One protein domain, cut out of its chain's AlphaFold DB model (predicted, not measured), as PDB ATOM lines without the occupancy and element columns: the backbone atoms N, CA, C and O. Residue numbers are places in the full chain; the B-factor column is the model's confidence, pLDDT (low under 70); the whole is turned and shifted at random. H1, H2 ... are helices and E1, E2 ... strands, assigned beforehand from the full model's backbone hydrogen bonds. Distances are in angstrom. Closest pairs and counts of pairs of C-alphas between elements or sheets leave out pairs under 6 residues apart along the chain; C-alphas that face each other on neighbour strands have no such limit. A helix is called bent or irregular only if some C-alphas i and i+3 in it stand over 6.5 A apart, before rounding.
ATOM      1  N   ASP A   2      56.693  36.554 -16.579       91.56
ATOM      2  CA  ASP A   2      56.081  37.487 -17.543       91.56
ATOM      3  C   ASP A   2      56.864  37.649 -18.836       91.56
ATOM      4  O   ASP A   2      56.295  37.483 -19.906       91.56
ATOM      5  N   THR A   3      58.177  37.878 -18.755       92.94
ATOM      6  CA  THR A   3      59.022  37.997 -19.948       92.94
ATOM      7  C   THR A   3      58.964  36.729 -20.795       92.94
ATOM      8  O   THR A   3      58.691  36.802 -21.987       92.94
ATOM      9  N   ILE A   4      59.138  35.555 -20.179       94.00
ATOM     10  CA  ILE A   4      59.094  34.261 -20.877       94.00
ATOM     11  C   ILE A   4      57.729  34.078 -21.553       94.00
ATOM     12  O   ILE A   4      57.666  33.804 -22.750       94.00
ATOM     13  N   ASN A   5      56.634  34.288 -20.820       93.00
ATOM     14  CA  ASN A   5      55.278  34.146 -21.348       93.00
ATOM     15  C   ASN A   5      54.970  35.177 -22.447       93.00
ATOM     16  O   ASN A   5      54.318  34.837 -23.431       93.00
ATOM     17  N   ALA A   6      55.472  36.408 -22.325       94.31
ATOM     18  CA  ALA A   6      55.327  37.438 -23.346       94.31
ATOM     19  C   ALA A   6      56.045  37.027 -24.635       94.31
ATOM     20  O   ALA A   6      55.423  37.037 -25.694       94.31
ATOM     21  N   THR A   7      57.299  36.575 -24.551       95.31
ATOM     22  CA  THR A   7      58.066  36.131 -25.732       95.31
ATOM     23  C   THR A   7      57.395  34.957 -26.460       95.31
ATOM     24  O   THR A   7      57.403  34.884 -27.685       95.31
ATOM     25  N   LEU A   8      56.734  34.055 -25.722       91.00
ATOM     26  CA  LEU A   8      55.975  32.947 -26.312       91.00
ATOM     27  C   LEU A   8      54.723  33.415 -27.054       91.00
ATOM     28  O   LEU A   8      54.354  32.809 -28.057       91.00
ATOM     29  N   ALA A   9      54.079  34.475 -26.569       92.44
ATOM     30  CA  ALA A   9      52.877  35.030 -27.176       92.44
ATOM     31  C   ALA A   9      53.166  35.917 -28.404       92.44
ATOM     32  O   ALA A   9      52.304  36.036 -29.270       92.44
ATOM     33  N   GLU A  22      63.202  25.121 -21.883       96.81
ATOM     34  CA  GLU A  22      63.275  23.754 -21.372       96.81
ATOM     35  C   GLU A  22      62.290  23.555 -20.212       96.81
ATOM     36  O   GLU A  22      62.209  24.376 -19.294       96.81
ATOM     37  N   GLU A  23      61.547  22.448 -20.240       94.75
ATOM     38  CA  GLU A  23      60.468  22.164 -19.285       94.75
ATOM     39  C   GLU A  23      60.945  22.274 -17.836       94.75
ATOM     40  O   GLU A  23      60.393  23.044 -17.052       94.75
ATOM     41  N   ARG A  24      62.058  21.605 -17.513       95.44
ATOM     42  CA  ARG A  24      62.646  21.631 -16.172       95.44
ATOM     43  C   ARG A  24      63.059  23.037 -15.734       95.44
ATOM     44  O   ARG A  24      62.901  23.381 -14.565       95.44
ATOM     45  N   VAL A  25      63.602  23.847 -16.644       95.50
ATOM     46  CA  VAL A  25      63.996  25.230 -16.336       95.50
ATOM     47  C   VAL A  25      62.755  26.046 -16.000       95.50
ATOM     48  O   VAL A  25      62.721  26.711 -14.966       95.50
ATOM     49  N   ARG A  26      61.706  25.942 -16.818       94.00
ATOM     50  CA  ARG A  26      60.446  26.655 -16.594       94.00
ATOM     51  C   ARG A  26      59.768  26.250 -15.296       94.00
ATOM     52  O   ARG A  26      59.355  27.132 -14.558       94.00
ATOM     53  N   GLU A  27      59.704  24.957 -14.991       93.56
ATOM     54  CA  GLU A  27      59.140  24.457 -13.733       93.56
ATOM     55  C   GLU A  27      59.881  25.002 -12.509       93.56
ATOM     56  O   GLU A  27      59.258  25.422 -11.533       93.56
ATOM     57  N   VAL A  28      61.217  25.025 -12.557       94.56
ATOM     58  CA  VAL A  28      62.033  25.568 -11.466       94.56
ATOM     59  C   VAL A  28      61.822  27.073 -11.327       94.56
ATOM     60  O   VAL A  28      61.664  27.549 -10.204       94.56
ATOM     61  N   VAL A  29      61.789  27.812 -12.439       94.62
ATOM     62  CA  VAL A  29      61.539  29.259 -12.431       94.62
ATOM     63  C   VAL A  29      60.143  29.561 -11.891       94.62
ATOM     64  O   VAL A  29      60.044  30.384 -10.987       94.62
ATOM     65  N   ASP A  30      59.099  28.887 -12.386       93.25
ATOM     66  CA  ASP A  30      57.716  29.013 -11.900       93.25
ATOM     67  C   ASP A  30      57.663  28.818 -10.387       93.25
ATOM     68  O   ASP A  30      57.180  29.692  -9.669       93.25
ATOM     69  N   ARG A  31      58.244  27.718  -9.892       93.00
ATOM     70  CA  ARG A  31      58.282  27.434  -8.458       93.00
ATOM     71  C   ARG A  31      58.965  28.554  -7.684       93.00
ATOM     72  O   ARG A  31      58.394  29.012  -6.707       93.00
ATOM     73  N   ILE A  32      60.154  29.001  -8.101       93.88
ATOM     74  CA  ILE A  32      60.889  30.067  -7.402       93.88
ATOM     75  C   ILE A  32      60.054  31.350  -7.344       93.88
ATOM     76  O   ILE A  32      59.884  31.905  -6.262       93.88
ATOM     77  N   VAL A  33      59.503  31.803  -8.476       94.00
ATOM     78  CA  VAL A  33      58.792  33.092  -8.517       94.00
ATOM     79  C   VAL A  33      57.451  33.048  -7.788       94.00
ATOM     80  O   VAL A  33      57.072  34.027  -7.154       94.00
ATOM     81  N   VAL A  34      56.729  31.927  -7.855       94.12
ATOM     82  CA  VAL A  34      55.462  31.737  -7.135       94.12
ATOM     83  C   VAL A  34      55.722  31.707  -5.632       94.12
ATOM     84  O   VAL A  34      55.004  32.357  -4.870       94.12
ATOM     85  N   ASP A  35      56.776  31.006  -5.212       92.38
ATOM     86  CA  ASP A  35      57.168  30.918  -3.810       92.38
ATOM     87  C   ASP A  35      57.538  32.288  -3.243       92.38
ATOM     88  O   ASP A  35      56.945  32.737  -2.260       92.38
ATOM     89  N   GLU A  36      58.455  32.978  -3.923       92.88
ATOM     90  CA  GLU A  36      58.940  34.305  -3.555       92.88
ATOM     91  C   GLU A  36      57.788  35.314  -3.456       92.88
ATOM     92  O   GLU A  36      57.695  36.071  -2.488       92.88
ATOM     93  N   MET A  37      56.893  35.324  -4.445       92.75
ATOM     94  CA  MET A  37      55.874  36.366  -4.553       92.75
ATOM     95  C   MET A  37      54.644  36.105  -3.687       92.75
ATOM     96  O   MET A  37      54.009  37.067  -3.243       92.75
ATOM     97  N   PHE A  38      54.277  34.840  -3.454       93.56
ATOM     98  CA  PHE A  38      52.961  34.505  -2.905       93.56
ATOM     99  C   PHE A  38      52.985  33.698  -1.606       93.56
ATOM    100  O   PHE A  38      52.049  33.853  -0.817       93.56
ATOM    101  N   ARG A  39      54.026  32.899  -1.307       90.06
ATOM    102  CA  ARG A  39      54.028  32.023  -0.110       90.06
ATOM    103  C   ARG A  39      53.782  32.805   1.179       90.06
ATOM    104  O   ARG A  39      53.041  32.341   2.045       90.06
ATOM    105  N   GLY A  40      54.343  34.011   1.286       91.31
ATOM    106  CA  GLY A  40      54.167  34.880   2.451       91.31
ATOM    107  C   GLY A  40      52.697  35.152   2.794       91.31
ATOM    108  O   GLY A  40      52.336  35.189   3.969       91.31
ATOM    109  N   TYR A  41      51.819  35.253   1.794       91.25
ATOM    110  CA  TYR A  41      50.386  35.479   1.996       91.25
ATOM    111  C   TYR A  41      49.664  34.249   2.557       91.25
ATOM    112  O   TYR A  41      48.660  34.396   3.245       91.25
ATOM    113  N   GLY A  42      50.191  33.040   2.347       87.06
ATOM    114  CA  GLY A  42      49.661  31.826   2.970       87.06
ATOM    115  C   GLY A  42      49.918  31.758   4.480       87.06
ATOM    116  O   GLY A  42      49.157  31.118   5.200       87.06
ATOM    117  N   VAL A  43      50.939  32.463   4.986       87.06
ATOM    118  CA  VAL A  43      51.420  32.307   6.374       87.06
ATOM    119  C   VAL A  43      51.369  33.582   7.224       87.06
ATOM    120  O   VAL A  43      51.181  33.483   8.432       87.06
ATOM    121  N   SER A  44      51.493  34.776   6.634       89.06
ATOM    122  CA  SER A  44      51.489  36.047   7.370       89.06
ATOM    123  C   SER A  44      50.139  36.748   7.289       89.06
ATOM    124  O   SER A  44      49.644  37.123   6.222       89.06
ATOM    125  N   ARG A  45      49.578  37.004   8.470       86.25
ATOM    126  CA  ARG A  45      48.371  37.805   8.665       86.25
ATOM    127  C   ARG A  45      48.549  39.237   8.161       86.25
ATOM    128  O   ARG A  45      47.637  39.801   7.553       86.25
ATOM    129  N   GLU A  46      49.709  39.822   8.415       90.00
ATOM    130  CA  GLU A  46      50.070  41.193   8.069       90.00
ATOM    131  C   GLU A  46      50.126  41.361   6.553       90.00
ATOM    132  O   GLU A  46      49.501  42.280   6.023       90.00
ATOM    133  N   LEU A  47      50.781  40.429   5.846       91.19
ATOM    134  CA  LEU A  47      50.841  40.443   4.384       91.19
ATOM    135  C   LEU A  47      49.446  40.355   3.766       91.19
ATOM    136  O   LEU A  47      49.113  41.157   2.897       91.19
ATOM    137  N   ARG A  48      48.583  39.461   4.259       88.75
ATOM    138  CA  ARG A  48      47.193  39.380   3.781       88.75
ATOM    139  C   ARG A  48      46.414  40.662   4.033       88.75
ATOM    140  O   ARG A  48      45.719  41.149   3.144       88.75
ATOM    141  N   THR A  49      46.545  41.225   5.232       83.75
ATOM    142  CA  THR A  49      45.830  42.446   5.619       83.75
ATOM    143  C   THR A  49      46.236  43.622   4.733       83.75
ATOM    144  O   THR A  49      45.366  44.314   4.206       83.75
ATOM    145  N   LEU A  50      47.540  43.824   4.536       87.94
ATOM    146  CA  LEU A  50      48.074  44.970   3.802       87.94
ATOM    147  C   LEU A  50      48.017  44.790   2.281       87.94
ATOM    148  O   LEU A  50      47.730  45.749   1.573       87.94
ATOM    149  N   GLY A  51      48.267  43.584   1.767       85.50
ATOM    150  CA  GLY A  51      48.359  43.341   0.325       85.50
ATOM    151  C   GLY A  51      47.053  42.913  -0.349       85.50
ATOM    152  O   GLY A  51      46.886  43.164  -1.540       85.50
ATOM    153  N   ALA A  52      46.108  42.305   0.381       87.12
ATOM    154  CA  ALA A  52      44.837  41.822  -0.185       87.12
ATOM    155  C   ALA A  52      43.585  42.373   0.520       87.12
ATOM    156  O   ALA A  52      42.496  42.365  -0.060       87.12
ATOM    157  N   GLY A  53      43.718  42.847   1.762       83.62
ATOM    158  CA  GLY A  53      42.590  43.138   2.647       83.62
ATOM    159  C   GLY A  53      41.601  44.156   2.084       83.62
ATOM    160  O   GLY A  53      40.396  43.906   2.096       83.62
ATOM    161  N   GLN A  54      42.084  45.275   1.535       83.75
ATOM    162  CA  GLN A  54      41.208  46.301   0.956       83.75
ATOM    163  C   GLN A  54      40.426  45.770  -0.253       83.75
ATOM    164  O   GLN A  54      39.223  46.013  -0.366       83.75
ATOM    165  N   LEU A  55      41.099  45.033  -1.142       85.88
ATOM    166  CA  LEU A  55      40.484  44.467  -2.336       85.88
ATOM    167  C   LEU A  55      39.394  43.463  -1.956       85.88
ATOM    168  O   LEU A  55      38.243  43.618  -2.364       85.88
ATOM    169  N   VAL A  56      39.735  42.459  -1.144       85.25
ATOM    170  CA  VAL A  56      38.773  41.412  -0.786       85.25
ATOM    171  C   VAL A  56      37.660  41.962   0.105       85.25
ATOM    172  O   VAL A  56      36.498  41.626  -0.106       85.25
ATOM    173  N   GLY A  57      37.969  42.879   1.024       80.69
ATOM    174  CA  GLY A  57      36.955  43.584   1.809       80.69
ATOM    175  C   GLY A  57      35.957  44.344   0.930       80.69
ATOM    176  O   GLY A  57      34.752  44.273   1.163       80.69
ATOM    177  N   GLY A  58      36.429  45.010  -0.129       81.31
ATOM    178  CA  GLY A  58      35.566  45.675  -1.106       81.31
ATOM    179  C   GLY A  58      34.688  44.709  -1.911       81.31
ATOM    180  O   GLY A  58      33.528  45.023  -2.178       81.31
ATOM    181  N   LEU A  59      35.208  43.533  -2.277       86.62
ATOM    182  CA  LEU A  59      34.434  42.484  -2.957       86.62
ATOM    183  C   LEU A  59      33.307  41.954  -2.064       86.62
ATOM    184  O   LEU A  59      32.158  41.892  -2.499       86.62
ATOM    185  N   VAL A  60      33.623  41.636  -0.807       82.94
ATOM    186  CA  VAL A  60      32.639  41.176   0.184       82.94
ATOM    187  C   VAL A  60      31.574  42.238   0.419       82.94
ATOM    188  O   VAL A  60      30.393  41.910   0.441       82.94
ATOM    189  N   LEU A  61      31.961  43.512   0.531       80.38
ATOM    190  CA  LEU A  61      31.003  44.596   0.741       80.38
ATOM    191  C   LEU A  61      29.971  44.668  -0.393       80.38
ATOM    192  O   LEU A  61      28.782  44.728  -0.113       80.38
ATOM    193  N   LYS A  62      30.397  44.547  -1.658       84.50
ATOM    194  CA  LYS A  62      29.471  44.498  -2.806       84.50
ATOM    195  C   LYS A  62      28.498  43.317  -2.726       84.50
ATOM    196  O   LYS A  62      27.337  43.448  -3.109       84.50
ATOM    197  N   MET A  63      28.959  42.160  -2.246       86.25
ATOM    198  CA  MET A  63      28.086  41.002  -2.036       86.25
ATOM    199  C   MET A  63      27.071  41.263  -0.931       86.25
ATOM    200  O   MET A  63      25.895  40.955  -1.105       86.25
ATOM    201  N   VAL A  64      27.504  41.858   0.181       82.25
ATOM    202  CA  VAL A  64      26.612  42.214   1.288       82.25
ATOM    203  C   VAL A  64      25.586  43.258   0.850       82.25
ATOM    204  O   VAL A  64      24.407  43.075   1.134       82.25
ATOM    205  N   ASP A  65      25.981  44.269   0.073       82.31
ATOM    206  CA  ASP A  65      25.054  45.251  -0.500       82.31
ATOM    207  C   ASP A  65      23.970  44.559  -1.351       82.31
ATOM    208  O   ASP A  65      22.787  44.895  -1.268       82.31
ATOM    209  N   GLN A  66      24.344  43.538  -2.135       86.38
ATOM    210  CA  GLN A  66      23.390  42.734  -2.905       86.38
ATOM    211  C   GLN A  66      22.464  41.898  -2.008       86.38
ATOM    212  O   GLN A  66      21.280  41.748  -2.322       86.38
ATOM    213  N   VAL A  67      22.974  41.351  -0.901       84.75
ATOM    214  CA  VAL A  67      22.163  40.628   0.089       84.75
ATOM    215  C   VAL A  67      21.147  41.558   0.744       84.75
ATOM    216  O   VAL A  67      19.959  41.237   0.760       84.75
ATOM    217  N   GLU A  68      21.582  42.723   1.225       81.62
ATOM    218  CA  GLU A  68      20.706  43.735   1.820       81.62
ATOM    219  C   GLU A  68      19.637  44.200   0.828       81.62
ATOM    220  O   GLU A  68      18.455  44.295   1.173       81.62
ATOM    221  N   TRP A  69      20.028  44.430  -0.430       82.25
ATOM    222  CA  TRP A  69      19.098  44.779  -1.499       82.25
ATOM    223  C   TRP A  69      18.021  43.707  -1.691       82.25
ATOM    224  O   TRP A  69      16.832  44.025  -1.691       82.25
ATOM    225  N   ASN A  70      18.421  42.440  -1.807       82.31
ATOM    226  CA  ASN A  70      17.494  41.323  -1.992       82.31
ATOM    227  C   ASN A  70      16.562  41.138  -0.784       82.31
ATOM    228  O   ASN A  70      15.387  40.833  -0.964       82.31
ATOM    229  N   GLN A  71      17.058  41.338   0.441       78.25
ATOM    230  CA  GLN A  71      16.239  41.260   1.654       78.25
ATOM    231  C   GLN A  71      15.192  42.378   1.716       78.25
ATOM    232  O   GLN A  71      14.064  42.151   2.154       78.25
ATOM    233  N   ARG A  72      15.555  43.591   1.286       76.44
ATOM    234  CA  ARG A  72      14.656  44.751   1.297       76.44
ATOM    235  C   ARG A  72      13.654  44.730   0.140       76.44
ATOM    236  O   ARG A  72      12.544  45.250   0.275       76.44
ATOM    237  N   TYR A  73      14.037  44.142  -0.989       71.56
ATOM    238  CA  TYR A  73      13.280  44.165  -2.235       71.56
ATOM    239  C   TYR A  73      13.191  42.755  -2.850       71.56
ATOM    240  O   TYR A  73      13.767  42.483  -3.897       71.56
ATOM    241  N   ASP A  74      12.422  41.864  -2.214       64.50
ATOM    242  CA  ASP A  74      12.286  40.434  -2.581       64.50
ATOM    243  C   ASP A  74      11.455  40.175  -3.870       64.50
ATOM    244  O   ASP A  74      11.129  39.034  -4.177       64.50
ATOM    245  N   MET A  75      11.078  41.214  -4.635       57.88
ATOM    246  CA  MET A  75      10.195  41.116  -5.816       57.88
ATOM    247  C   MET A  75      10.633  42.049  -6.960       57.88
ATOM    248  O   MET A  75      11.091  43.164  -6.683       57.88
ATOM    249  N   PRO A  76      10.446  41.660  -8.241       53.56
ATOM    250  CA  PRO A  76      10.714  42.531  -9.384       53.56
ATOM    251  C   PRO A  76       9.775  43.744  -9.368       53.56
ATOM    252  O   PRO A  76       8.558  43.605  -9.251       53.56
ATOM    253  N   ARG A  77      10.347  44.950  -9.453       61.62
ATOM    254  CA  ARG A  77       9.615  46.229  -9.451       61.62
ATOM    255  C   ARG A  77      10.007  47.091 -10.649       61.62
ATOM    256  O   ARG A  77      10.915  46.748 -11.398       61.62
ATOM    257  N   GLY A  78       9.301  48.211 -10.807       61.97
ATOM    258  CA  GLY A  78       9.452  49.135 -11.927       61.97
ATOM    259  C   GLY A  78      10.881  49.669 -12.152       61.97
ATOM    260  O   GLY A  78      11.716  49.667 -11.242       61.97
ATOM    261  N   PRO A  79      11.153  50.180 -13.365       64.50
ATOM    262  CA  PRO A  79      12.500  50.467 -13.873       64.50
ATOM    263  C   PRO A  79      13.300  51.490 -13.047       64.50
ATOM    264  O   PRO A  79      14.526  51.427 -12.998       64.50
ATOM    265  N   THR A  80      12.628  52.408 -12.347       69.94
ATOM    266  CA  THR A  80      13.264  53.462 -11.535       69.94
ATOM    267  C   THR A  80      13.904  52.953 -10.245       69.94
ATOM    268  O   THR A  80      14.868  53.547  -9.769       69.94
ATOM    269  N   LEU A  81      13.391  51.867  -9.660       68.38
ATOM    270  CA  LEU A  81      14.012  51.241  -8.491       68.38
ATOM    271  C   LEU A  81      15.160  50.324  -8.923       68.38
ATOM    272  O   LEU A  81      16.162  50.219  -8.225       68.38
ATOM    273  N   GLN A  82      15.043  49.703 -10.098       68.81
ATOM    274  CA  GLN A  82      16.061  48.802 -10.629       68.81
ATOM    275  C   GLN A  82      17.371  49.522 -10.979       68.81
ATOM    276  O   GLN A  82      18.437  48.942 -10.802       68.81
ATOM    277  N   SER A  83      17.320  50.798 -11.374       72.25
ATOM    278  CA  SER A  83      18.523  51.623 -11.580       72.25
ATOM    279  C   SER A  83      19.294  51.938 -10.290       72.25
ATOM    280  O   SER A  83      20.436  52.384 -10.360       72.25
ATOM    281  N   ARG A  84      18.694  51.699  -9.114       77.00
ATOM    282  CA  ARG A  84      19.336  51.839  -7.795       77.00
ATOM    283  C   ARG A  84      19.836  50.512  -7.221       77.00
ATOM    284  O   ARG A  84      20.403  50.517  -6.130       77.00
ATOM    285  N   ALA A  85      19.603  49.395  -7.912       80.62
ATOM    286  CA  ALA A  85      20.058  48.087  -7.460       80.62
ATOM    287  C   ALA A  85      21.592  47.986  -7.537       80.62
ATOM    288  O   ALA A  85      22.189  48.541  -8.466       80.62
ATOM    289  N   PRO A  86      22.240  47.249  -6.617       86.25
ATOM    290  CA  PRO A  86      23.650  46.929  -6.760       86.25
ATOM    291  C   PRO A  86      23.907  46.170  -8.075       86.25
ATOM    292  O   PRO A  86      23.033  45.451  -8.579       86.25
ATOM    293  N   PRO A  87      25.096  46.340  -8.675       87.31
ATOM    294  CA  PRO A  87      25.421  45.693  -9.935       87.31
ATOM    295  C   PRO A  87      25.446  44.169  -9.772       87.31
ATOM    296  O   PRO A  87      26.097  43.636  -8.877       87.31
ATOM    297  N   ARG A  88      24.789  43.454 -10.695       88.44
ATOM    298  CA  ARG A  88      24.770  41.977 -10.712       88.44
ATOM    299  C   ARG A  88      26.070  41.356 -11.227       88.44
ATOM    300  O   ARG A  88      26.284  40.163 -11.044       88.44
ATOM    301  N   LEU A  89      26.908  42.156 -11.886       93.31
ATOM    302  CA  LEU A  89      28.222  41.780 -12.389       93.31
ATOM    303  C   LEU A  89      29.182  42.953 -12.181       93.31
ATOM    304  O   LEU A  89      28.869  44.085 -12.543       93.31
ATOM    305  N   SER A  90      30.357  42.673 -11.621       91.38
ATOM    306  CA  SER A  90      31.463  43.624 -11.506       91.38
ATOM    307  C   SER A  90      32.700  42.980 -12.113       91.38
ATOM    308  O   SER A  90      33.072  41.881 -11.715       91.38
ATOM    309  N   LEU A  91      33.354  43.687 -13.031       93.81
ATOM    310  CA  LEU A  91      34.641  43.287 -13.594       93.81
ATOM    311  C   LEU A  91      35.737  44.182 -13.011       93.81
ATOM    312  O   LEU A  91      35.545  45.391 -12.886       93.81
ATOM    313  N   LEU A  92      36.863  43.583 -12.629       91.69
ATOM    314  CA  LEU A  92      38.036  44.290 -12.125       91.69
ATOM    315  C   LEU A  92      39.260  43.833 -12.917       91.69
ATOM    316  O   LEU A  92      39.676  42.684 -12.798       91.69
ATOM    317  N   GLY A  93      39.837  44.741 -13.705       94.25
ATOM    318  CA  GLY A  93      41.154  44.528 -14.298       94.25
ATOM    319  C   GLY A  93      42.230  44.611 -13.219       94.25
ATOM    320  O   GLY A  93      42.197  45.515 -12.383       94.25
ATOM    321  N   CYS A  94      43.161  43.660 -13.210       93.69
ATOM    322  CA  CYS A  94      44.255  43.613 -12.246       93.69
ATOM    323  C   CYS A  94      45.497  42.944 -12.847       93.69
ATOM    324  O   CYS A  94      45.502  42.570 -14.020       93.69
ATOM    325  N   HIS A  95      46.547  42.824 -12.039       94.44
ATOM    326  CA  HIS A  95      47.783  42.145 -12.413       94.44
ATOM    327  C   HIS A  95      47.741  40.672 -11.985       94.44
ATOM    328  O   HIS A  95      47.036  40.309 -11.041       94.44
ATOM    329  N   ASP A  96      48.554  39.837 -12.626       93.12
ATOM    330  CA  ASP A  96      48.863  38.465 -12.194       93.12
ATOM    331  C   ASP A  96      49.158  38.364 -10.692       93.12
ATOM    332  O   ASP A  96      48.614  37.512  -9.988       93.12
ATOM    333  N   ARG A  97      49.936  39.310 -10.161       93.06
ATOM    334  CA  ARG A  97      50.281  39.391  -8.751       93.06
ATOM    335  C   ARG A  97      49.035  39.522  -7.885       93.06
ATOM    336  O   ARG A  97      48.978  38.909  -6.828       93.06
ATOM    337  N   THR A  98      48.027  40.277  -8.319       94.31
ATOM    338  CA  THR A  98      46.758  40.399  -7.589       94.31
ATOM    339  C   THR A  98      46.051  39.049  -7.497       94.31
ATOM    340  O   THR A  98      45.588  38.679  -6.420       94.31
ATOM    341  N   ILE A  99      46.012  38.294  -8.597       95.00
ATOM    342  CA  ILE A  99      45.413  36.956  -8.653       95.00
ATOM    343  C   ILE A  99      46.147  36.005  -7.699       95.00
ATOM    344  O   ILE A  99      45.518  35.417  -6.819       95.00
ATOM    345  N   GLY A 100      47.476  35.922  -7.806       94.25
ATOM    346  CA  GLY A 100      48.298  35.062  -6.949       94.25
ATOM    347  C   GLY A 100      48.186  35.416  -5.464       94.25
ATOM    348  O   GLY A 100      47.979  34.533  -4.634       94.25
ATOM    349  N   ILE A 101      48.214  36.710  -5.125       93.62
ATOM    350  CA  ILE A 101      48.028  37.199  -3.751       93.62
ATOM    351  C   ILE A 101      46.662  36.790  -3.199       93.62
ATOM    352  O   ILE A 101      46.584  36.312  -2.066       93.62
ATOM    353  N   VAL A 102      45.582  36.974  -3.963       93.25
ATOM    354  CA  VAL A 102      44.227  36.635  -3.503       93.25
ATOM    355  C   VAL A 102      44.090  35.124  -3.309       93.25
ATOM    356  O   VAL A 102      43.598  34.703  -2.263       93.25
ATOM    357  N   LEU A 103      44.574  34.306  -4.250       93.12
ATOM    358  CA  LEU A 103      44.548  32.844  -4.126       93.12
ATOM    359  C   LEU A 103      45.364  32.355  -2.928       93.12
ATOM    360  O   LEU A 103      44.860  31.560  -2.136       93.12
ATOM    361  N   ALA A 104      46.582  32.866  -2.748       92.62
ATOM    362  CA  ALA A 104      47.434  32.514  -1.617       92.62
ATOM    363  C   ALA A 104      46.809  32.930  -0.286       92.62
ATOM    364  O   ALA A 104      46.784  32.150   0.664       92.62
ATOM    365  N   SER A 105      46.234  34.132  -0.233       90.38
ATOM    366  CA  SER A 105      45.567  34.629   0.969       90.38
ATOM    367  C   SER A 105      44.341  33.780   1.332       90.38
ATOM    368  O   SER A 105      44.061  33.604   2.514       90.38
ATOM    369  N   LEU A 106      43.629  33.234   0.336       88.50
ATOM    370  CA  LEU A 106      42.510  32.298   0.514       88.50
ATOM    371  C   LEU A 106      42.957  30.867   0.855       88.50
ATOM    372  O   LEU A 106      42.101  30.004   1.046       88.50
ATOM    373  N   GLY A 107      44.262  30.581   0.892       88.69
ATOM    374  CA  GLY A 107      44.785  29.217   1.028       88.69
ATOM    375  C   GLY A 107      44.449  28.321  -0.170       88.69
ATOM    376  O   GLY A 107      44.353  27.109  -0.020       88.69
ATOM    377  N   CYS A 108      44.209  28.921  -1.336       89.31
ATOM    378  CA  CYS A 108      43.785  28.264  -2.575       89.31
ATOM    379  C   CYS A 108      44.910  28.180  -3.620       89.31
ATOM    380  O   CYS A 108      44.642  27.859  -4.774       89.31
ATOM    381  N   LEU A 109      46.141  28.530  -3.246       87.06
ATOM    382  CA  LEU A 109      47.309  28.395  -4.108       87.06
ATOM    383  C   LEU A 109      47.977  27.045  -3.822       87.06
ATOM    384  O   LEU A 109      48.473  26.830  -2.714       87.06
ATOM    385  N   ASP A 110      47.967  26.141  -4.800       82.44
ATOM    386  CA  ASP A 110      48.605  24.828  -4.674       82.44
ATOM    387  C   ASP A 110      50.137  24.959  -4.616       82.44
ATOM    388  O   ASP A 110      50.726  25.892  -5.164       82.44
ATOM    389  N   SER A 111      50.823  23.986  -4.006       75.94
ATOM    390  CA  SER A 111      52.297  23.987  -3.935       75.94
ATOM    391  C   SER A 111      52.981  23.870  -5.301       75.94
ATOM    392  O   SER A 111      54.143  24.241  -5.436       75.94
ATOM    393  N   ASN A 112      52.262  23.339  -6.293       81.44
ATOM    394  CA  ASN A 112      52.714  23.189  -7.676       81.44
ATOM    395  C   ASN A 112      52.006  24.180  -8.618       81.44
ATOM    396  O   ASN A 112      52.000  23.972  -9.832       81.44
ATOM    397  N   GLU A 113      51.355  25.213  -8.073       86.50
ATOM    398  CA  GLU A 113      50.691  26.228  -8.885       86.50
ATOM    399  C   GLU A 113      51.729  26.991  -9.717       86.50
ATOM    400  O   GLU A 113      52.817  27.323  -9.240       86.50
ATOM    401  N   LYS A 114      51.396  27.241 -10.984       91.69
ATOM    402  CA  LYS A 114      52.263  27.984 -11.906       91.69
ATOM    403  C   LYS A 114      52.001  29.478 -11.781       91.69
ATOM    404  O   LYS A 114      50.982  29.901 -11.228       91.69
ATOM    405  N   TRP A 115      52.896  30.296 -12.330       94.12
ATOM    406  CA  TRP A 115      52.634  31.726 -12.431       94.12
ATOM    407  C   TRP A 115      51.304  31.987 -13.162       94.12
ATOM    408  O   TRP A 115      51.058  31.347 -14.193       94.12
ATOM    409  N   PRO A 116      50.447  32.907 -12.673       94.62
ATOM    410  CA  PRO A 116      49.166  33.182 -13.312       94.62
ATOM    411  C   PRO A 116      49.352  33.567 -14.793       94.62
ATOM    412  O   PRO A 116      50.105  34.496 -15.093       94.62
ATOM    413  N   PRO A 117      48.726  32.852 -15.748       92.25
ATOM    414  CA  PRO A 117      48.917  33.131 -17.167       92.25
ATOM    415  C   PRO A 117      48.185  34.410 -17.588       92.25
ATOM    416  O   PRO A 117      47.275  34.890 -16.908       92.25
ATOM    417  N   PHE A 118      48.527  34.945 -18.763       92.62
ATOM    418  CA  PHE A 118      47.750  36.038 -19.347       92.62
ATOM    419  C   PHE A 118      46.273  35.664 -19.445       92.62
ATOM    420  O   PHE A 118      45.930  34.518 -19.736       92.62
ATOM    421  N   THR A 119      45.403  36.651 -19.226       92.50
ATOM    422  CA  THR A 119      43.936  36.507 -19.241       92.50
ATOM    423  C   THR A 119      43.350  35.589 -18.163       92.50
ATOM    424  O   THR A 119      42.154  35.322 -18.198       92.50
ATOM    425  N   CYS A 120      44.145  35.151 -17.178       94.69
ATOM    426  CA  CYS A 120      43.617  34.409 -16.037       94.69
ATOM    427  C   CYS A 120      42.663  35.260 -15.187       94.69
ATOM    428  O   CYS A 120      42.772  36.490 -15.134       94.69
ATOM    429  N   HIS A 121      41.750  34.598 -14.478       96.62
ATOM    430  CA  HIS A 121      40.719  35.272 -13.695       96.62
ATOM    431  C   HIS A 121      40.322  34.495 -12.441       96.62
ATOM    432  O   HIS A 121      40.361  33.263 -12.401       96.62
ATOM    433  N   ILE A 122      39.869  35.239 -11.428       96.38
ATOM    434  CA  ILE A 122      39.143  34.692 -10.279       96.38
ATOM    435  C   ILE A 122      37.687  35.143 -10.379       96.38
ATOM    436  O   ILE A 122      37.417  36.338 -10.518       96.38
ATOM    437  N   ILE A 123      36.750  34.204 -10.271       97.06
ATOM    438  CA  ILE A 123      35.318  34.502 -10.177       97.06
ATOM    439  C   ILE A 123      34.876  34.307  -8.736       97.06
ATOM    440  O   ILE A 123      35.083  33.238  -8.164       97.06
ATOM    441  N   PHE A 124      34.228  35.327  -8.182       95.00
ATOM    442  CA  PHE A 124      33.502  35.237  -6.925       95.00
ATOM    443  C   PHE A 124      32.002  35.281  -7.221       95.00
ATOM    444  O   PHE A 124      31.494  36.276  -7.738       95.00
ATOM    445  N   GLU A 125      31.294  34.203  -6.910       95.75
ATOM    446  CA  GLU A 125      29.877  34.032  -7.229       95.75
ATOM    447  C   GLU A 125      29.045  34.031  -5.945       95.75
ATOM    448  O   GLU A 125      29.348  33.276  -5.025       95.75
ATOM    449  N   LEU A 126      27.988  34.847  -5.892       93.12
ATOM    450  CA  LEU A 126      27.050  34.897  -4.770       93.12
ATOM    451  C   LEU A 126      25.779  34.101  -5.098       93.12
ATOM    452  O   LEU A 126      25.055  34.416  -6.044       93.12
ATOM    453  N   PHE A 127      25.479  33.109  -4.268       93.44
ATOM    454  CA  PHE A 127      24.299  32.255  -4.338       93.44
ATOM    455  C   PHE A 127      23.335  32.557  -3.196       93.44
ATOM    456  O   PHE A 127      23.741  32.981  -2.117       93.44
ATOM    457  N   ARG A 128      22.051  32.274  -3.427       90.31
ATOM    458  CA  ARG A 128      21.005  32.235  -2.403       90.31
ATOM    459  C   ARG A 128      20.329  30.870  -2.455       90.31
ATOM    460  O   ARG A 128      19.951  30.415  -3.538       90.31
ATOM    461  N   LYS A 129      20.149  30.224  -1.306       87.94
ATOM    462  CA  LYS A 129      19.385  28.980  -1.184       87.94
ATOM    463  C   LYS A 129      17.948  29.229  -1.642       87.94
ATOM    464  O   LYS A 129      17.305  30.183  -1.203       87.94
ATOM    465  N   LYS A 130      17.425  28.380  -2.531       82.25
ATOM    466  CA  LYS A 130      16.007  28.440  -2.904       82.25
ATOM    467  C   LYS A 130      15.171  28.110  -1.670       82.25
ATOM    468  O   LYS A 130      15.354  27.051  -1.072       82.25
ATOM    469  N   ARG A 131      14.247  28.996  -1.299       69.25
ATOM    470  CA  ARG A 131      13.218  28.670  -0.309       69.25
ATOM    471  C   ARG A 131      12.232  27.709  -0.958       69.25
ATOM    472  O   ARG A 131      11.580  28.071  -1.935       69.25
ATOM    473  N   PRO A 164      28.797  52.271  11.211       49.12
ATOM    474  CA  PRO A 164      28.317  52.115   9.837       49.12
ATOM    475  C   PRO A 164      26.884  51.558   9.800       49.12
ATOM    476  O   PRO A 164      26.595  50.555  10.447       49.12
ATOM    477  N   ARG A 165      25.991  52.169   9.007       52.12
ATOM    478  CA  ARG A 165      24.577  51.746   8.914       52.12
ATOM    479  C   ARG A 165      24.361  50.383   8.223       52.12
ATOM    480  O   ARG A 165      23.309  49.791   8.422       52.12
ATOM    481  N   GLY A 166      25.323  49.895   7.433       57.97
ATOM    482  CA  GLY A 166      25.229  48.619   6.703       57.97
ATOM    483  C   GLY A 166      25.875  47.439   7.441       57.97
ATOM    484  O   GLY A 166      26.884  47.606   8.131       57.97
ATOM    485  N   ILE A 167      25.317  46.237   7.262       57.09
ATOM    486  CA  ILE A 167      25.808  44.943   7.769       57.09
ATOM    487  C   ILE A 167      27.272  44.736   7.362       57.09
ATOM    488  O   ILE A 167      28.091  44.335   8.184       57.09
ATOM    489  N   GLY A 168      27.637  45.095   6.127       54.03
ATOM    490  CA  GLY A 168      28.942  44.773   5.537       54.03
ATOM    491  C   GLY A 168      30.159  45.455   6.170       54.03
ATOM    492  O   GLY A 168      31.288  45.104   5.840       54.03
ATOM    493  N   ARG A 169      29.962  46.426   7.072       56.81
ATOM    494  CA  ARG A 169      31.052  47.105   7.799       56.81
ATOM    495  C   ARG A 169      30.990  46.915   9.317       56.81
ATOM    496  O   ARG A 169      31.870  47.421  10.015       56.81
ATOM    497  N   ARG A 170      29.978  46.213   9.839       60.53
ATOM    498  CA  ARG A 170      29.905  45.863  11.261       60.53
ATOM    499  C   ARG A 170      30.621  44.527  11.490       60.53
ATOM    500  O   ARG A 170      30.394  43.586  10.733       60.53
ATOM    501  N   PRO A 171      31.470  44.408  12.529       58.22
ATOM    502  CA  PRO A 171      31.954  43.107  12.973       58.22
ATOM    503  C   PRO A 171      30.768  42.183  13.228       58.22
ATOM    504  O   PRO A 171      29.785  42.611  13.828       58.22
ATOM    505  N   VAL A 172      30.861  40.913  12.844       57.00
ATOM    506  CA  VAL A 172      29.709  40.007  12.970       57.00
ATOM    507  C   VAL A 172      29.303  39.713  14.405       57.00
ATOM    508  O   VAL A 172      28.126  39.516  14.681       57.00
ATOM    509  N   LYS A 173      30.228  39.873  15.353       60.75
ATOM    510  CA  LYS A 173      29.918  39.905  16.791       60.75
ATOM    511  C   LYS A 173      28.926  41.016  17.191       60.75
ATOM    512  O   LYS A 173      28.423  40.990  18.306       60.75
ATOM    513  N   LYS A 174      28.681  41.997  16.315       63.34
ATOM    514  CA  LYS A 174      27.745  43.119  16.484       63.34
ATOM    515  C   LYS A 174      26.503  43.023  15.578       63.34
ATOM    516  O   LYS A 174      25.763  44.003  15.472       63.34
ATOM    517  N   LEU A 175      26.292  41.902  14.886       62.00
ATOM    518  CA  LEU A 175      25.059  41.646  14.134       62.00
ATOM    519  C   LEU A 175      24.012  40.996  15.042       62.00
ATOM    520  O   LEU A 175      24.363  40.236  15.945       62.00
ATOM    521  N   THR A 176      22.731  41.286  14.807       66.31
ATOM    522  CA  THR A 176      21.650  40.608  15.538       66.31
ATOM    523  C   THR A 176      21.449  39.185  15.020       66.31
ATOM    524  O   THR A 176      21.809  38.854  13.886       66.31
ATOM    525  N   THR A 177      20.834  38.328  15.835       66.56
ATOM    526  CA  THR A 177      20.523  36.937  15.469       66.56
ATOM    527  C   THR A 177      19.679  36.853  14.192       66.56
ATOM    528  O   THR A 177      19.888  35.977  13.357       66.56
ATOM    529  N   GLU A 178      18.759  37.799  13.989       68.06
ATOM    530  CA  GLU A 178      17.902  37.879  12.805       68.06
ATOM    531  C   GLU A 178      18.678  38.304  11.552       68.06
ATOM    532  O   GLU A 178      18.403  37.799  10.462       68.06
ATOM    533  N   GLU A 179      19.644  39.219  11.687       66.81
ATOM    534  CA  GLU A 179      20.526  39.650  10.592       66.81
ATOM    535  C   GLU A 179      21.430  38.500  10.129       66.81
ATOM    536  O   GLU A 179      21.613  38.295   8.924       66.81
ATOM    537  N   VAL A 180      21.934  37.707  11.080       66.12
ATOM    538  CA  VAL A 180      22.719  36.497  10.811       66.12
ATOM    539  C   VAL A 180      21.859  35.443  10.113       66.12
ATOM    540  O   VAL A 180      22.190  35.018   9.008       66.12
ATOM    541  N   HIS A 181      20.695  35.110  10.674       68.81
ATOM    542  CA  HIS A 181      19.813  34.078  10.125       68.81
ATOM    543  C   HIS A 181      19.301  34.411   8.712       68.81
ATOM    544  O   HIS A 181      19.201  33.534   7.856       68.81
ATOM    545  N   LYS A 182      18.983  35.678   8.415       69.12
ATOM    546  CA  LYS A 182      18.565  36.088   7.058       69.12
ATOM    547  C   LYS A 182      19.696  36.016   6.034       69.12
ATOM    548  O   LYS A 182      19.432  35.966   4.832       69.12
ATOM    549  N   SER A 183      20.936  36.036   6.500       69.06
ATOM    550  CA  SER A 183      22.119  35.998   5.651       69.06
ATOM    551  C   SER A 183      22.725  34.592   5.538       69.06
ATOM    552  O   SER A 183      23.478  34.333   4.603       69.06
ATOM    553  N   ASP A 184      22.319  33.660   6.409       74.81
ATOM    554  CA  ASP A 184      22.649  32.226   6.348       74.81
ATOM    555  C   ASP A 184      22.124  31.530   5.081       74.81
ATOM    556  O   ASP A 184      22.580  30.448   4.718       74.81
ATOM    557  N   GLU A 185      21.179  32.154   4.375       87.12
ATOM    558  CA  GLU A 185      20.696  31.675   3.079       87.12
ATOM    559  C   GLU A 185      21.672  31.965   1.925       87.12
ATOM    560  O   GLU A 185      21.419  31.507   0.809       87.12
ATOM    561  N   TYR A 186      22.749  32.726   2.153       89.25
ATOM    562  CA  TYR A 186      23.667  33.173   1.107       89.25
ATOM    563  C   TYR A 186      25.028  32.485   1.178       89.25
ATOM    564  O   TYR A 186      25.624  32.341   2.246       89.25
ATOM    565  N   PHE A 187      25.543  32.110   0.008       91.62
ATOM    566  CA  PHE A 187      26.787  31.358  -0.139       91.62
ATOM    567  C   PHE A 187      27.680  31.977  -1.210       91.62
ATOM    568  O   PHE A 187      27.185  32.534  -2.186       91.62
ATOM    569  N   VAL A 188      28.992  31.856  -1.047       93.50
ATOM    570  CA  VAL A 188      30.005  32.342  -1.978       93.50
ATOM    571  C   VAL A 188      30.798  31.164  -2.520       93.50
ATOM    572  O   VAL A 188      31.287  30.340  -1.749       93.50
ATOM    573  N   ARG A 189      30.965  31.115  -3.842       94.81
ATOM    574  CA  ARG A 189      31.902  30.207  -4.511       94.81
ATOM    575  C   ARG A 189      33.041  30.994  -5.129       94.81
ATOM    576  O   ARG A 189      32.825  32.087  -5.654       94.81
ATOM    577  N   VAL A 190      34.231  30.405  -5.106       94.69
ATOM    578  CA  VAL A 190      35.413  30.943  -5.781       94.69
ATOM    579  C   VAL A 190      35.836  30.002  -6.898       94.69
ATOM    580  O   VAL A 190      35.866  28.784  -6.717       94.69
ATOM    581  N   ARG A 191      36.166  30.564  -8.061       96.00
ATOM    582  CA  ARG A 191      36.738  29.828  -9.191       96.00
ATOM    583  C   ARG A 191      38.017  30.502  -9.657       96.00
ATOM    584  O   ARG A 191      38.043  31.724  -9.727       96.00
ATOM    585  N   TYR A 192      39.032  29.726 -10.014       95.62
ATOM    586  CA  TYR A 192      40.244  30.207 -10.680       95.62
ATOM    587  C   TYR A 192      40.344  29.542 -12.046       95.62
ATOM    588  O   TYR A 192      40.375  28.315 -12.111       95.62
ATOM    589  N   ASN A 193      40.337  30.333 -13.123       95.12
ATOM    590  CA  ASN A 193      40.280  29.820 -14.498       95.12
ATOM    591  C   ASN A 193      39.217  28.717 -14.646       95.12
ATOM    592  O   ASN A 193      39.485  27.615 -15.115       95.12
ATOM    593  N   ASP A 194      38.019  29.002 -14.129       94.81
ATOM    594  CA  ASP A 194      36.847  28.124 -14.132       94.81
ATOM    595  C   ASP A 194      36.932  26.845 -13.279       94.81
ATOM    596  O   ASP A 194      35.894  26.207 -13.054       94.81
ATOM    597  N   ARG A 195      38.089  26.527 -12.686       94.38
ATOM    598  CA  ARG A 195      38.233  25.487 -11.659       94.38
ATOM    599  C   ARG A 195      37.615  25.961 -10.350       94.38
ATOM    600  O   ARG A 195      37.951  27.035  -9.859       94.38
ATOM    601  N   ILE A 196      36.718  25.160  -9.779       95.25
ATOM    602  CA  ILE A 196      36.134  25.431  -8.460       95.25
ATOM    603  C   ILE A 196      37.225  25.306  -7.394       95.25
ATOM    604  O   ILE A 196      37.932  24.301  -7.346       95.25
ATOM    605  N   MET A 197      37.341  26.322  -6.543       91.38
ATOM    606  CA  MET A 197      38.321  26.370  -5.463       91.38
ATOM    607  C   MET A 197      37.656  26.004  -4.136       91.38
ATOM    608  O   MET A 197      36.596  26.529  -3.796       91.38
ATOM    609  N   ALA A 198      38.298  25.124  -3.370       89.38
ATOM    610  CA  ALA A 198      37.870  24.774  -2.020       89.38
ATOM    611  C   ALA A 198      38.651  25.614  -1.005       89.38
ATOM    612  O   ALA A 198      39.823  25.347  -0.753       89.38
ATOM    613  N   ILE A 199      38.002  26.617  -0.409       90.25
ATOM    614  CA  ILE A 199      38.647  27.513   0.559       90.25
ATOM    615  C   ILE A 199      38.829  26.768   1.892       90.25
ATOM    616  O   ILE A 199      37.832  26.465   2.556       90.25
ATOM    617  N   PRO A 200      40.068  26.505   2.356       88.31
ATOM    618  CA  PRO A 200      40.294  25.732   3.579       88.31
ATOM    619  C   PRO A 200      39.617  26.342   4.810       88.31
ATOM    620  O   PRO A 200      39.033  25.628   5.624       88.31
ATOM    621  N   GLY A 201      39.613  27.673   4.915       82.31
ATOM    622  CA  GLY A 201      39.035  28.376   6.059       82.31
ATOM    623  C   GLY A 201      37.505  28.292   6.185       82.31
ATOM    624  O   GLY A 201      36.968  28.672   7.229       82.31
ATOM    625  N   CYS A 202      36.799  27.778   5.170       83.19
ATOM    626  CA  CYS A 202      35.353  27.540   5.223       83.19
ATOM    627  C   CYS A 202      34.969  26.052   5.237       83.19
ATOM    628  O   CYS A 202      33.785  25.749   5.207       83.19
ATOM    629  N   ARG A 203      35.941  25.132   5.338       84.56
ATOM    630  CA  ARG A 203      35.711  23.674   5.295       84.56
ATOM    631  C   ARG A 203      35.009  23.109   6.535       84.56
ATOM    632  O   ARG A 203      34.435  22.033   6.462       84.56
ATOM    633  N   ALA A 204      35.095  23.788   7.678       84.50
ATOM    634  CA  ALA A 204      34.459  23.313   8.906       84.50
ATOM    635  C   ALA A 204      32.925  23.288   8.771       84.50
ATOM    636  O   ALA A 204      32.344  24.182   8.148       84.50
ATOM    637  N   GLU A 205      32.281  22.304   9.406       84.69
ATOM    638  CA  GLU A 205      30.822  22.167   9.392       84.69
ATOM    639  C   GLU A 205      30.124  23.466   9.824       84.69
ATOM    640  O   GLU A 205      30.575  24.191  10.717       84.69
ATOM    641  N   GLY A 206      29.030  23.800   9.137       83.06
ATOM    642  CA  GLY A 206      28.275  25.033   9.360       83.06
ATOM    643  C   GLY A 206      28.892  26.304   8.757       83.06
ATOM    644  O   GLY A 206      28.253  27.357   8.832       83.06
ATOM    645  N   LYS A 207      30.085  26.240   8.138       83.94
ATOM    646  CA  LYS A 207      30.699  27.361   7.391       83.94
ATOM    647  C   LYS A 207      30.532  27.271   5.874       83.94
ATOM    648  O   LYS A 207      30.922  28.204   5.171       83.94
ATOM    649  N   HIS A 208      29.926  26.203   5.376       89.31
ATOM    650  CA  HIS A 208      29.623  25.991   3.965       89.31
ATOM    651  C   HIS A 208      28.230  25.368   3.801       89.31
ATOM    652  O   HIS A 208      27.561  25.068   4.790       89.31
ATOM    653  N   LEU A 209      27.767  25.212   2.560       91.25
ATOM    654  CA  LEU A 209      26.515  24.524   2.258       91.25
ATOM    655  C   LEU A 209      26.641  23.027   2.575       91.25
ATOM    656  O   LEU A 209      27.610  22.384   2.170       91.25
ATOM    657  N   ASP A 210      25.646  22.458   3.254       89.50
ATOM    658  CA  ASP A 210      25.610  21.022   3.543       89.50
ATOM    659  C   ASP A 210      25.702  20.206   2.244       89.50
ATOM    660  O   ASP A 210      24.925  20.406   1.309       89.50
ATOM    661  N   GLY A 211      26.674  19.295   2.183       89.56
ATOM    662  CA  GLY A 211      26.949  18.481   0.997       89.56
ATOM    663  C   GLY A 211      27.789  19.158  -0.097       89.56
ATOM    664  O   GLY A 211      28.173  18.475  -1.042       89.56
ATOM    665  N   ASP A 212      28.127  20.449   0.027       91.62
ATOM    666  CA  ASP A 212      29.012  21.155  -0.912       91.62
ATOM    667  C   ASP A 212      29.962  22.129  -0.187       91.62
ATOM    668  O   ASP A 212      29.634  23.282   0.105       91.62
ATOM    669  N   ALA A 213      31.189  21.665   0.066       89.25
ATOM    670  CA  ALA A 213      32.240  22.446   0.722       89.25
ATOM    671  C   ALA A 213      32.845  23.564  -0.156       89.25
ATOM    672  O   ALA A 213      33.658  24.347   0.334       89.25
ATOM    673  N   SER A 214      32.470  23.663  -1.438       90.94
ATOM    674  CA  SER A 214      32.906  24.758  -2.318       90.94
ATOM    675  C   SER A 214      32.068  26.033  -2.173       90.94
ATOM    676  O   SER A 214      32.444  27.091  -2.683       90.94
ATOM    677  N   LEU A 215      30.934  25.942  -1.474       92.56
ATOM    678  CA  LEU A 215      29.994  27.033  -1.248       92.56
ATOM    679  C   LEU A 215      30.095  27.524   0.197       92.56
ATOM    680  O   LEU A 215      29.368  27.057   1.070       92.56
ATOM    681  N   CYS A 216      30.971  28.493   0.459       90.31
ATOM    682  CA  CYS A 216      31.159  29.065   1.794       90.31
ATOM    683  C   CYS A 216      29.962  29.948   2.194       90.31
ATOM    684  O   CYS A 216      29.509  30.767   1.402       90.31
ATOM    685  N   SER A 217      29.460  29.857   3.425       87.62
ATOM    686  CA  SER A 217      28.374  30.723   3.922       87.62
ATOM    687  C   SER A 217      28.832  32.178   4.019       87.62
ATOM    688  O   SER A 217      29.819  32.444   4.691       87.62
ATOM    689  N   LEU A 218      28.120  33.150   3.441       81.50
ATOM    690  CA  LEU A 218      28.557  34.557   3.438       81.50
ATOM    691  C   LEU A 218      28.699  35.153   4.854       81.50
ATOM    692  O   LEU A 218      29.585  35.970   5.085       81.50
ATOM    693  N   VAL A 219      27.840  34.750   5.801       67.12
ATOM    694  CA  VAL A 219      27.789  35.347   7.150       67.12
ATOM    695  C   VAL A 219      28.312  34.449   8.252       67.12
ATOM    696  O   VAL A 219      28.837  34.967   9.226       67.12
ATOM    697  N   ARG A 220      28.285  33.123   8.108       60.16
ATOM    698  CA  ARG A 220      29.027  32.229   9.025       60.16
ATOM    699  C   ARG A 220      30.481  32.056   8.624       60.16
ATOM    700  O   ARG A 220      31.279  31.473   9.358       60.16
ATOM    701  N   THR A 221      30.829  32.633   7.483       56.06
ATOM    702  CA  THR A 221      32.176  33.036   7.116       56.06
ATOM    703  C   THR A 221      32.197  34.577   7.140       56.06
ATOM    704  O   THR A 221      32.506  35.250   6.160       56.06
ATOM    705  N   PRO A 222      31.849  35.174   8.305       39.69
ATOM    706  CA  PRO A 222      31.519  36.600   8.462       39.69
ATOM    707  C   PRO A 222      32.693  37.532   8.188       39.69
ATOM    708  O   PRO A 222      32.636  38.759   8.226       39.69
ATOM    709  N   HIS A 223      33.807  36.875   7.986       47.66
ATOM    710  CA  HIS A 223      35.089  37.406   7.848       47.66
ATOM    711  C   HIS A 223      35.717  36.671   6.686       47.66
ATOM    712  O   HIS A 223      36.764  36.105   6.883       47.66
ATOM    713  N   LEU A 224      35.175  36.668   5.469       49.41
ATOM    714  CA  LEU A 224      36.050  36.390   4.324       49.41
ATOM    715  C   LEU A 224      37.408  37.132   4.499       49.41
ATOM    716  O   LEU A 224      38.432  36.472   4.405       49.41
ATOM    717  N   PRO A 225      37.460  38.409   4.959       46.44
ATOM    718  CA  PRO A 225      38.699  39.038   5.434       46.44
ATOM    719  C   PRO A 225      39.373  38.417   6.678       46.44
ATOM    720  O   PRO A 225      40.593  38.381   6.692       46.44
ATOM    721  N   GLU A 226      38.680  37.913   7.710       42.62
ATOM    722  CA  GLU A 226      39.363  37.239   8.847       42.62
ATOM    723  C   GLU A 226      39.741  35.778   8.576       42.62
ATOM    724  O   GLU A 226      40.678  35.276   9.167       42.62
ATOM    725  N   THR A 227      39.055  35.088   7.674       48.00
ATOM    726  CA  THR A 227      39.361  33.768   7.129       48.00
ATOM    727  C   THR A 227      40.591  33.868   6.245       48.00
ATOM    728  O   THR A 227      41.422  32.974   6.304       48.00
ATOM    729  N   LEU A 228      40.757  34.982   5.517       42.91
ATOM    730  CA  LEU A 228      42.041  35.374   4.943       42.91
ATOM    731  C   LEU A 228      43.055  35.572   6.078       42.91
ATOM    732  O   LEU A 228      44.004  34.823   6.188       42.91
ATOM    733  N   VAL A 229      42.844  36.513   6.995       39.16
ATOM    734  CA  VAL A 229      43.769  36.885   8.093       39.16
ATOM    735  C   VAL A 229      44.126  35.730   9.058       39.16
ATOM    736  O   VAL A 229      45.238  35.745   9.577       39.16
ATOM    737  N   ASN A 230      43.286  34.706   9.232       36.50
ATOM    738  CA  ASN A 230      43.450  33.582  10.168       36.50
ATOM    739  C   ASN A 230      43.646  32.220   9.475       36.50
ATOM    740  O   ASN A 230      43.408  31.186  10.102       36.50
ATOM    741  N   VAL A 231      44.134  32.169   8.228       39.38
ATOM    742  CA  VAL A 231      44.820  30.948   7.766       39.38
ATOM    743  C   VAL A 231      46.123  30.834   8.565       39.38
ATOM    744  O   VAL A 231      47.154  31.386   8.183       39.38
TER     745      VAL A 231
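This is residues 2 to 9, 22 to 131 and 164 to 231 of the 237 residues of the protein "Putative histidine acid phosphatase protein" of Rosellinia necatrix (UniProt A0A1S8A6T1). What would one see first? A small twisted sheet, E1 to E4, has the long helix H4 running along one face, while H2, H3 and H6 cluster near one end of the sheet and H8 packs on H3 and H4. Residues 74 to 80 stick out beyond H4, and H1 lies apart from the other named elements. What is it built of? The printed part, 186 residues of mixed class, has eight named helices and four named strands, and along the chain H1 to H6 come first, then E1, then H7, then the three strands E2 to E4, and H8 last; the sheet is branched, with the neighbour pairs E1 and E2, E2 and E3, and E2 and E4, each antiparallel. How spread is it? It is compact, with a radius of gyration of the C-alphas of 18.3 A, yet elongated, spanning 58 by 36 by 33 A.

How do the strands pair? E2, residues 186 to 192, has E1, residues 122 to 128, on one side, and E3, residues 195 to 197, its hairpin partner, and E4, residues 212 to 217, on the other side. Within hydrogen-bond range are N 125 and O 189 at 2.9 A, N 197 and O 190 at 2.9 A, and N 188 and O 216 at 2.7 A. What is on the sheet? H4, residues 53 to 72, is on it at a height over the sheet of 10.3 A, along the strands at 25 degrees to E1 on the local plane; their closest C-alphas, Met 63 and Leu 126, are 6.8 A apart. H6, residues 96 to 105, only grazes the sheet with its residues 98 to 103. Which helices meet? H3, residues 45 to 51, is the hub: it touches H8, residues 224 to 229, closest at C-alphas 45 and 229, 4.7 A, only just touches H6, with 3 pairs of C-alphas within 8 A, closest at 48 and 105, 5.8 A, and touches H2, residues 23 to 43, only at the corner, closest at 41 and 48, 5.3 A. H2 touches H6 with residues 34 to 42 alone, closest at C-alphas 41 and 105, 5.0 A, and H4 touches H8 with residues 53 to 60 alone, closest at 57 and 225, 6.1 A. H7, residues 177 to 183, is close to but not clearly touching H4, and H5, residues 79 to 82, is apart from H4. Are the helix backbones complete? Every O i to N i+4 pair is within hydrogen-bond range in H1, residues 2 to 9, and in H3, H4, H6, H7 and H8; H2 has 13 of 17, and H5 is too short for such a pair.

Where are the anchor points? C-alpha 2 of H1 is at (56.081, 37.487, -17.543), and C-alpha 229 of H8 is at (43.769, 36.885, 8.093). How long are the longer elements? From first to last C-alpha H2 measures 29.0 A, H4 28.0 A, E2 20.6 A and E1 19.9 A. Is any helix irregular? H2 is, with C-alphas 37 and 40 at 7.4 A and a kink of 47 degrees near residue 37.

How large is it? The two C-alphas farthest apart, of Glu 22 and Gly 78, are 60.3 A apart. Is anything cut out? Residues 10 to 21 are not printed, with 16.4 A between C-alphas 9 and 22, nor are 132 to 163, with 29.7 A between C-alphas 131 and 164. Which links are long? Of the links printed whole, H5 to H6, H6 to E1 and E3 to E4 are long. Where is confidence low? The mean pLDDT of the printed part is 82.0, and residues 74 to 82, 131, 164 to 183 and 219 to 231 are under 70.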